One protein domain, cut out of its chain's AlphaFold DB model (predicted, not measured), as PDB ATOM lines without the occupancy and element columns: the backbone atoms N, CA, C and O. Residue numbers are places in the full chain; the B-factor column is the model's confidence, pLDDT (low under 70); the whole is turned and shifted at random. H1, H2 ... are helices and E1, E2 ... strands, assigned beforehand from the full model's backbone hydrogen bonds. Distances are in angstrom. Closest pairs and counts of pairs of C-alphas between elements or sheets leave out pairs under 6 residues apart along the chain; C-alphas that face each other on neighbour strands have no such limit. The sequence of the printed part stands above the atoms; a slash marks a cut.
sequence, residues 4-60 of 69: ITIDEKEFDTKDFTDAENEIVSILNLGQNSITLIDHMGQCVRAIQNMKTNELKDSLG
ATOM      1  N   ILE A   4      53.732 -41.884 -30.759       87.19
ATOM      2  CA  ILE A   4      53.336 -40.490 -30.963       87.19
ATOM      3  C   ILE A   4      54.384 -39.572 -30.349       87.19
ATOM      4  O   ILE A   4      54.984 -39.905 -29.332       87.19
ATOM      5  N   THR A   5      54.620 -38.422 -30.974       89.62
ATOM      6  CA  THR A   5      55.514 -37.396 -30.431       89.62
ATOM      7  C   THR A   5      54.683 -36.213 -29.956       89.62
ATOM      8  O   THR A   5      53.907 -35.668 -30.736       89.62
ATOM      9  N   ILE A   6      54.842 -35.827 -28.690       86.69
ATOM     10  CA  ILE A   6      54.209 -34.651 -28.077       86.69
ATOM     11  C   ILE A   6      55.323 -33.836 -27.422       86.69
ATOM     12  O   ILE A   6      56.085 -34.392 -26.633       86.69
ATOM     13  N   ASP A   7      55.438 -32.550 -27.761       89.31
ATOM     14  CA  ASP A   7      56.465 -31.637 -27.231       89.31
ATOM     15  C   ASP A   7      57.875 -32.253 -27.237       89.31
ATOM     16  O   ASP A   7      58.569 -32.298 -26.221       89.31
ATOM     17  N   GLU A   8      58.263 -32.798 -28.398       90.00
ATOM     18  CA  GLU A   8      59.571 -33.427 -28.652       90.00
ATOM     19  C   GLU A   8      59.846 -34.715 -27.852       90.00
ATOM     20  O   GLU A   8      60.943 -35.272 -27.917       90.00
ATOM     21  N   LYS A   9      58.849 -35.238 -27.130       91.31
ATOM     22  CA  LYS A   9      58.929 -36.516 -26.416       91.31
ATOM     23  C   LYS A   9      58.160 -37.592 -27.158       91.31
ATOM     24  O   LYS A   9      57.008 -37.397 -27.537       91.31
ATOM     25  N   GLU A  10      58.801 -38.737 -27.336       90.94
ATOM     26  CA  GLU A  10      58.201 -39.912 -27.957       90.94
ATOM     27  C   GLU A  10      57.510 -40.773 -26.891       90.94
ATOM     28  O   GLU A  10      58.103 -41.109 -25.865       90.94
ATOM     29  N   PHE A  11      56.259 -41.138 -27.148       90.06
ATOM     30  CA  PHE A  11      55.447 -41.997 -26.297       90.06
ATOM     31  C   PHE A  11      54.978 -43.211 -27.085       90.06
ATOM     32  O   PHE A  11      54.664 -43.110 -28.274       90.06
ATOM     33  N   ASP A  12      54.898 -44.354 -26.416       91.00
ATOM     34  CA  ASP A  12      54.374 -45.577 -27.001       91.00
ATOM     35  C   ASP A  12      52.934 -45.804 -26.534       91.00
ATOM     36  O   ASP A  12      52.666 -45.916 -25.339       91.00
ATOM     37  N   THR A  13      51.982 -45.867 -27.467       87.12
ATOM     38  CA  THR A  13      50.550 -45.843 -27.114       87.12
ATOM     39  C   THR A  13      50.071 -47.117 -26.416       87.12
ATOM     40  O   THR A  13      48.967 -47.157 -25.886       87.12
ATOM     41  N   LYS A  14      50.867 -48.190 -26.400       89.12
ATOM     42  CA  LYS A  14      50.565 -49.397 -25.597       89.12
ATOM     43  C   LYS A  14      50.769 -49.185 -24.095       89.12
ATOM     44  O   LYS A  14      50.245 -49.983 -23.326       89.12
ATOM     45  N   ASP A  15      51.474 -48.128 -23.695       90.94
ATOM     46  CA  ASP A  15      51.630 -47.756 -22.286       90.94
ATOM     47  C   ASP A  15      50.522 -46.792 -21.821       90.94
ATOM     48  O   ASP A  15      50.500 -46.378 -20.664       90.94
ATOM     49  N   PHE A  16      49.600 -46.427 -22.718       94.31
ATOM     50  CA  PHE A  16      48.501 -45.511 -22.430       94.31
ATOM     51  C   PHE A  16      47.312 -46.239 -21.812       94.31
ATOM     52  O   PHE A  16      46.985 -47.374 -22.165       94.31
ATOM     53  N   THR A  17      46.616 -45.536 -20.929       96.62
ATOM     54  CA  THR A  17      45.284 -45.902 -20.451       96.62
ATOM     55  C   THR A  17      44.247 -45.831 -21.575       96.62
ATOM     56  O   THR A  17      44.472 -45.236 -22.633       96.62
ATOM     57  N   ASP A  18      43.066 -46.406 -21.343       95.38
ATOM     58  CA  ASP A  18      41.962 -46.359 -22.309       95.38
ATOM     59  C   ASP A  18      41.551 -44.916 -22.649       95.38
ATOM     60  O   ASP A  18      41.358 -44.584 -23.817       95.38
ATOM     61  N   ALA A  19      41.494 -44.036 -21.642       96.94
ATOM     62  CA  ALA A  19      41.149 -42.626 -21.827       96.94
ATOM     63  C   ALA A  19      42.194 -41.876 -22.674       96.94
ATOM     64  O   ALA A  19      41.847 -41.074 -23.540       96.94
ATOM     65  N   GLU A  20      43.482 -42.153 -22.470       95.25
ATOM     66  CA  GLU A  20      44.560 -41.567 -23.275       95.25
ATOM     67  C   GLU A  20      44.523 -42.079 -24.723       95.25
ATOM     68  O   GLU A  20      44.701 -41.301 -25.661       95.25
ATOM     69  N   ASN A  21      44.213 -43.361 -24.936       93.56
ATOM     70  CA  ASN A  21      44.032 -43.922 -26.278       93.56
ATOM     71  C   ASN A  21      42.804 -43.348 -27.011       93.56
ATOM     72  O   ASN A  21      42.840 -43.164 -28.235       93.56
ATOM     73  N   GLU A  22      41.732 -43.014 -26.289       95.44
ATOM     74  CA  GLU A  22      40.585 -42.296 -26.851       95.44
ATOM     75  C   GLU A  22      40.990 -40.891 -27.321       95.44
ATOM     76  O   GLU A  22      40.693 -40.507 -28.456       95.44
ATOM     77  N   ILE A  23      41.763 -40.160 -26.509       94.81
ATOM     78  CA  ILE A  23      42.304 -38.848 -26.891       94.81
ATOM     79  C   ILE A  23      43.158 -38.965 -28.161       94.81
ATOM     80  O   ILE A  23      42.952 -38.202 -29.106       94.81
ATOM     81  N   VAL A  24      44.066 -39.944 -28.241       92.81
ATOM     82  CA  VAL A  24      44.884 -40.187 -29.448       92.81
ATOM     83  C   VAL A  24      44.015 -40.456 -30.676       92.81
ATOM     84  O   VAL A  24      44.304 -39.960 -31.766       92.81
ATOM     85  N   SER A  25      42.930 -41.211 -30.514       92.44
ATOM     86  CA  SER A  25      42.000 -41.509 -31.606       92.44
ATOM     87  C   SER A  25      41.318 -40.241 -32.132       92.44
ATOM     88  O   SER A  25      41.241 -40.043 -33.347       92.44
ATOM     89  N   ILE A  26      40.898 -39.345 -31.233       95.94
ATOM     90  CA  ILE A  26      40.318 -38.043 -31.592       95.94
ATOM     91  C   ILE A  26      41.358 -37.151 -32.281       95.94
ATOM     92  O   ILE A  26      41.052 -36.541 -33.306       95.94
ATOM     93  N   LEU A  27      42.593 -37.104 -31.774       93.56
ATOM     94  CA  LEU A  27      43.679 -36.330 -32.386       93.56
ATOM     95  C   LEU A  27      43.978 -36.807 -33.813       93.56
ATOM     96  O   LEU A  27      44.068 -35.987 -34.727       93.56
ATOM     97  N   ASN A  28      44.049 -38.122 -34.031       91.38
ATOM     98  CA  ASN A  28      44.247 -38.697 -35.363       91.38
ATOM     99  C   ASN A  28      43.094 -38.352 -36.314       91.38
ATOM    100  O   ASN A  28      43.327 -37.978 -37.466       91.38
ATOM    101  N   LEU A  29      41.845 -38.431 -35.839       96.12
ATOM    102  CA  LEU A  29      40.680 -38.024 -36.624       96.12
ATOM    103  C   LEU A  29      40.747 -36.536 -37.002       96.12
ATOM    104  O   LEU A  29      40.507 -36.178 -38.160       96.12
ATOM    105  N   GLY A  30      41.110 -35.677 -36.047       96.81
ATOM    106  CA  GLY A  30      41.308 -34.247 -36.270       96.81
ATOM    107  C   GLY A  30      42.385 -33.974 -37.320       96.81
ATOM    108  O   GLY A  30      42.134 -33.243 -38.276       96.81
ATOM    109  N   GLN A  31      43.547 -34.621 -37.210       94.50
ATOM    110  CA  GLN A  31      44.657 -34.450 -38.149       94.50
ATOM    111  C   GLN A  31      44.300 -34.895 -39.575       94.50
ATOM    112  O   GLN A  31      44.619 -34.203 -40.550       94.50
ATOM    113  N   ASN A  32      43.589 -36.017 -39.713       95.94
ATOM    114  CA  ASN A  32      43.089 -36.483 -41.008       95.94
ATOM    115  C   ASN A  32      42.095 -35.483 -41.613       95.94
ATOM    116  O   ASN A  32      42.159 -35.177 -42.805       95.94
ATOM    117  N   SER A  33      41.215 -34.922 -40.782       98.31
ATOM    118  CA  SER A  33      40.237 -33.919 -41.212       98.31
ATOM    119  C   SER A  33      40.913 -32.621 -41.663       98.31
ATOM    120  O   SER A  33      40.566 -32.087 -42.715       98.31
ATOM    121  N   ILE A  34      41.920 -32.143 -40.924       98.38
ATOM    122  CA  ILE A  34      42.720 -30.965 -41.297       98.38
ATOM    123  C   ILE A  34      43.402 -31.190 -42.646       98.38
ATOM    124  O   ILE A  34      43.319 -30.331 -43.519       98.38
ATOM    125  N   THR A  35      44.021 -32.356 -42.838       98.12
ATOM    126  CA  THR A  35      44.682 -32.718 -44.102       98.12
ATOM    127  C   THR A  35      43.711 -32.648 -45.281       98.12
ATOM    128  O   THR A  35      44.028 -32.071 -46.321       98.12
ATOM    129  N   LEU A  36      42.501 -33.189 -45.112       98.19
ATOM    130  CA  LEU A  36      41.469 -33.143 -46.144       98.19
ATOM    131  C   LEU A  36      41.022 -31.704 -46.444       98.19
ATOM    132  O   LEU A  36      40.903 -31.327 -47.610       98.19
ATOM    133  N   ILE A  37      40.790 -30.896 -45.406       98.50
ATOM    134  CA  ILE A  37      40.387 -29.491 -45.550       98.50
ATOM    135  C   ILE A  37      41.470 -28.674 -46.253       98.50
ATOM    136  O   ILE A  37      41.147 -27.906 -47.159       98.50
ATOM    137  N   ASP A  38      42.739 -28.850 -45.887       98.38
ATOM    138  CA  ASP A  38      43.828 -28.129 -46.539       98.38
ATOM    139  C   ASP A  38      43.931 -28.499 -48.021       98.38
ATOM    140  O   ASP A  38      43.984 -27.604 -48.863       98.38
ATOM    141  N   HIS A  39      43.838 -29.788 -48.366       98.19
ATOM    142  CA  HIS A  39      43.806 -30.222 -49.764       98.19
ATOM    143  C   HIS A  39      42.637 -29.588 -50.537       98.19
ATOM    144  O   HIS A  39      42.833 -29.055 -51.631       98.19
ATOM    145  N   MET A  40      41.428 -29.559 -49.962       98.12
ATOM    146  CA  MET A  40      40.293 -28.851 -50.573       98.12
ATOM    147  C   MET A  40      40.598 -27.358 -50.775       98.12
ATOM    148  O   MET A  40      40.333 -26.810 -51.847       98.12
ATOM    149  N   GLY A  41      41.210 -26.707 -49.783       98.56
ATOM    150  CA  GLY A  41      41.662 -25.320 -49.882       98.56
ATOM    151  C   GLY A  41      42.708 -25.107 -50.982       98.56
ATOM    152  O   GLY A  41      42.643 -24.119 -51.712       98.56
ATOM    153  N   GLN A  42      43.652 -26.037 -51.151       98.19
ATOM    154  CA  GLN A  42      44.629 -26.021 -52.243       98.19
ATOM    155  C   GLN A  42      43.944 -26.114 -53.614       98.19
ATOM    156  O   GLN A  42      44.262 -25.313 -54.492       98.19
ATOM    157  N   CYS A  43      42.960 -27.005 -53.788       98.19
ATOM    158  CA  CYS A  43      42.193 -27.103 -55.034       98.19
ATOM    159  C   CYS A  43      41.470 -25.791 -55.374       98.19
ATOM    160  O   CYS A  43      41.561 -25.308 -56.505       98.19
ATOM    161  N   VAL A  44      40.784 -25.183 -54.400       98.50
ATOM    162  CA  VAL A  44      40.074 -23.908 -54.604       98.50
ATOM    163  C   VAL A  44      41.051 -22.787 -54.968       98.50
ATOM    164  O   VAL A  44      40.803 -22.050 -55.923       98.50
ATOM    165  N   ARG A  45      42.188 -22.688 -54.262       98.44
ATOM    166  CA  ARG A  45      43.252 -21.717 -54.573       98.44
ATOM    167  C   ARG A  45      43.800 -21.905 -55.986       98.44
ATOM    168  O   ARG A  45      43.969 -20.922 -56.701       98.44
ATOM    169  N   ALA A  46      44.030 -23.146 -56.415       98.38
ATOM    170  CA  ALA A  46      44.517 -23.437 -57.760       98.38
ATOM    171  C   ALA A  46      43.541 -22.946 -58.842       98.38
ATOM    172  O   ALA A  46      43.960 -22.281 -59.790       98.38
ATOM    173  N   ILE A  47      42.239 -23.205 -58.673       98.31
ATOM    174  CA  ILE A  47      41.204 -22.731 -59.604       98.31
ATOM    175  C   ILE A  47      41.124 -21.201 -59.602       98.31
ATOM    176  O   ILE A  47      41.070 -20.596 -60.672       98.31
ATOM    177  N   GLN A  48      41.146 -20.562 -58.428       98.38
ATOM    178  CA  GLN A  48      41.149 -19.100 -58.342       98.38
ATOM    179  C   GLN A  48      42.347 -18.486 -59.065       98.38
ATOM    180  O   GLN A  48      42.167 -17.543 -59.833       98.38
ATOM    181  N   ASN A  49      43.547 -19.028 -58.856       97.81
ATOM    182  CA  ASN A  49      44.756 -18.549 -59.520       97.81
ATOM    183  C   ASN A  49      44.651 -18.721 -61.037       97.81
ATOM    184  O   ASN A  49      44.916 -17.778 -61.776       97.81
ATOM    185  N   MET A  50      44.185 -19.884 -61.504       97.81
ATOM    186  CA  MET A  50      43.958 -20.144 -62.927       97.81
ATOM    187  C   MET A  50      42.990 -19.128 -63.541       97.81
ATOM    188  O   MET A  50      43.318 -18.507 -64.545       97.81
ATOM    189  N   LYS A  51      41.827 -18.898 -62.917       98.12
ATOM    190  CA  LYS A  51      40.838 -17.933 -63.423       98.12
ATOM    191  C   LYS A  51      41.297 -16.485 -63.323       98.12
ATOM    192  O   LYS A  51      40.958 -15.685 -64.189       98.12
ATOM    193  N   THR A  52      42.090 -16.151 -62.312       97.50
ATOM    194  CA  THR A  52      42.713 -14.828 -62.201       97.50
ATOM    195  C   THR A  52      43.707 -14.605 -63.336       97.50
ATOM    196  O   THR A  52      43.691 -13.537 -63.939       97.50
ATOM    197  N   ASN A  53      44.523 -15.607 -63.667       96.56
ATOM    198  CA  ASN A  53      45.465 -15.527 -64.782       96.56
ATOM    199  C   ASN A  53      44.733 -15.421 -66.127       96.56
ATOM    200  O   ASN A  53      45.014 -14.500 -66.882       96.56
ATOM    201  N   GLU A  54      43.719 -16.260 -66.375       96.50
ATOM    202  CA  GLU A  54      42.868 -16.139 -67.573       96.50
ATOM    203  C   GLU A  54      42.259 -14.728 -67.705       96.50
ATOM    204  O   GLU A  54      42.181 -14.174 -68.802       96.50
ATOM    205  N   LEU A  55      41.831 -14.124 -66.588       96.88
ATOM    206  CA  LEU A  55      41.296 -12.763 -66.579       96.88
ATOM    207  C   LEU A  55      42.377 -11.713 -66.868       96.88
ATOM    208  O   LEU A  55      42.125 -10.800 -67.651       96.88
ATOM    209  N   LYS A  56      43.564 -11.827 -66.261       96.31
ATOM    210  CA  LYS A  56      44.701 -10.937 -66.545       96.31
ATOM    211  C   LYS A  56      45.061 -10.963 -68.030       96.31
ATOM    212  O   LYS A  56      45.167  -9.896 -68.631       96.31
ATOM    213  N   ASP A  57      45.161 -12.158 -68.612       95.19
ATOM    214  CA  ASP A  57      45.473 -12.356 -70.029       95.19
ATOM    215  C   ASP A  57      44.410 -11.700 -70.921       95.19
ATOM    216  O   ASP A  57      44.734 -10.952 -71.844       95.19
ATOM    217  N   SER A  58      43.127 -11.904 -70.598       96.12
ATOM    218  CA  SER A  58      41.992 -11.290 -71.305       96.12
ATOM    219  C   SER A  58      42.003  -9.754 -71.245       96.12
ATOM    220  O   SER A  58      41.604  -9.082 -72.195       96.12
ATOM    221  N   LEU A  59      42.491  -9.186 -70.139       96.44
ATOM    222  CA  LEU A  59      42.621  -7.741 -69.940       96.44
ATOM    223  C   LEU A  59      43.935  -7.160 -70.493       96.44
ATOM    224  O   LEU A  59      44.134  -5.948 -70.406       96.44
ATOM    225  N   GLY A  60      44.829  -7.988 -71.047       94.00
ATOM    226  CA  GLY A  60      46.140  -7.552 -71.537       94.00
ATOM    227  C   GLY A  60      47.092  -7.095 -70.427       94.00
ATOM    228  O   GLY A  60      47.964  -6.258 -70.663       94.00
TER     229      GLY A  60
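What this domain is: This is residues 4 to 60 of the 69 residues of an uncharacterized protein of Phycisphaerae bacterium (UniProt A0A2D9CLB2). A small hairpin of two short strands, E1 and E2, makes a head at one end of a single long helix, H1, which runs away from it as an unbent arm. The helix makes nearly the whole length, and its residues 25 to 58 stick out free, with residues 59 and 60 after them. The printed part has 57 residues, with the order E1, E2, H1 along the chain; the sheet has the order E1 - E2 and is antiparallel, and the class is mostly helix. The whole is extended, with a radius of gyration of the C-alphas of 20.5 A and spans of 64 by 21 by 11 A.

Where its parts are: Find C-alpha 4 at (53.336, -40.490, -30.963), where strand E1 begins; it covers residues 4 to 6, Ile 4 to Ile 6, and measures 6.6 A from first to last C-alpha. Strand E2 follows at residues 9 to 12, Lys 9 to Asp 12, and measures 10.2 A. Then look for C-alpha 18 at (41.962, -46.359, -22.309): here helix H1 begins, and it runs through residues 18 to 58, Asp 18 to Ser 58, over 60.3 A to C-alpha 58 at (41.992, -11.290, -71.305).

How they stand to each other: Start at the sheet, where E1 and E2 are antiparallel neighbours and form a hairpin, with 147 degrees between their N-to-C directions. Compare residues 5 and 10: their C-alphas face each other at 4.4 A. Across this pair, N 4 and O 11 are within hydrogen-bond range at 2.9 A, and N 11 and O 4 at 2.8 A. Residues 5 to 11, of which 9 to 11 belong to E2, stand free. Moving outward to the helix, you find E1 and H1 apart, with no C-alpha of the one within 8 A of the other. In H1 every O i to N i+4 pair is within hydrogen-bond range. From residue 25 on, look along the helix: residues 25 to 60, of which 25 to 58 belong to H1, stand free.

The domain as a whole: The outline is a rod, and its two farthest C-alphas are those of Thr 17 and Gly 60, 63.9 A apart. From the first printed C-alpha, that of Ile 4, to the last, that of Gly 60, the distance is 52.8 A. The printed part has no cut. The links from E1 to E2, with 2 residues, and from E2 to H1, with 5 residues, are tight, and there is no long link. In the B-factor column the mean pLDDT of the printed part is 95.0, and no printed residue is under 70.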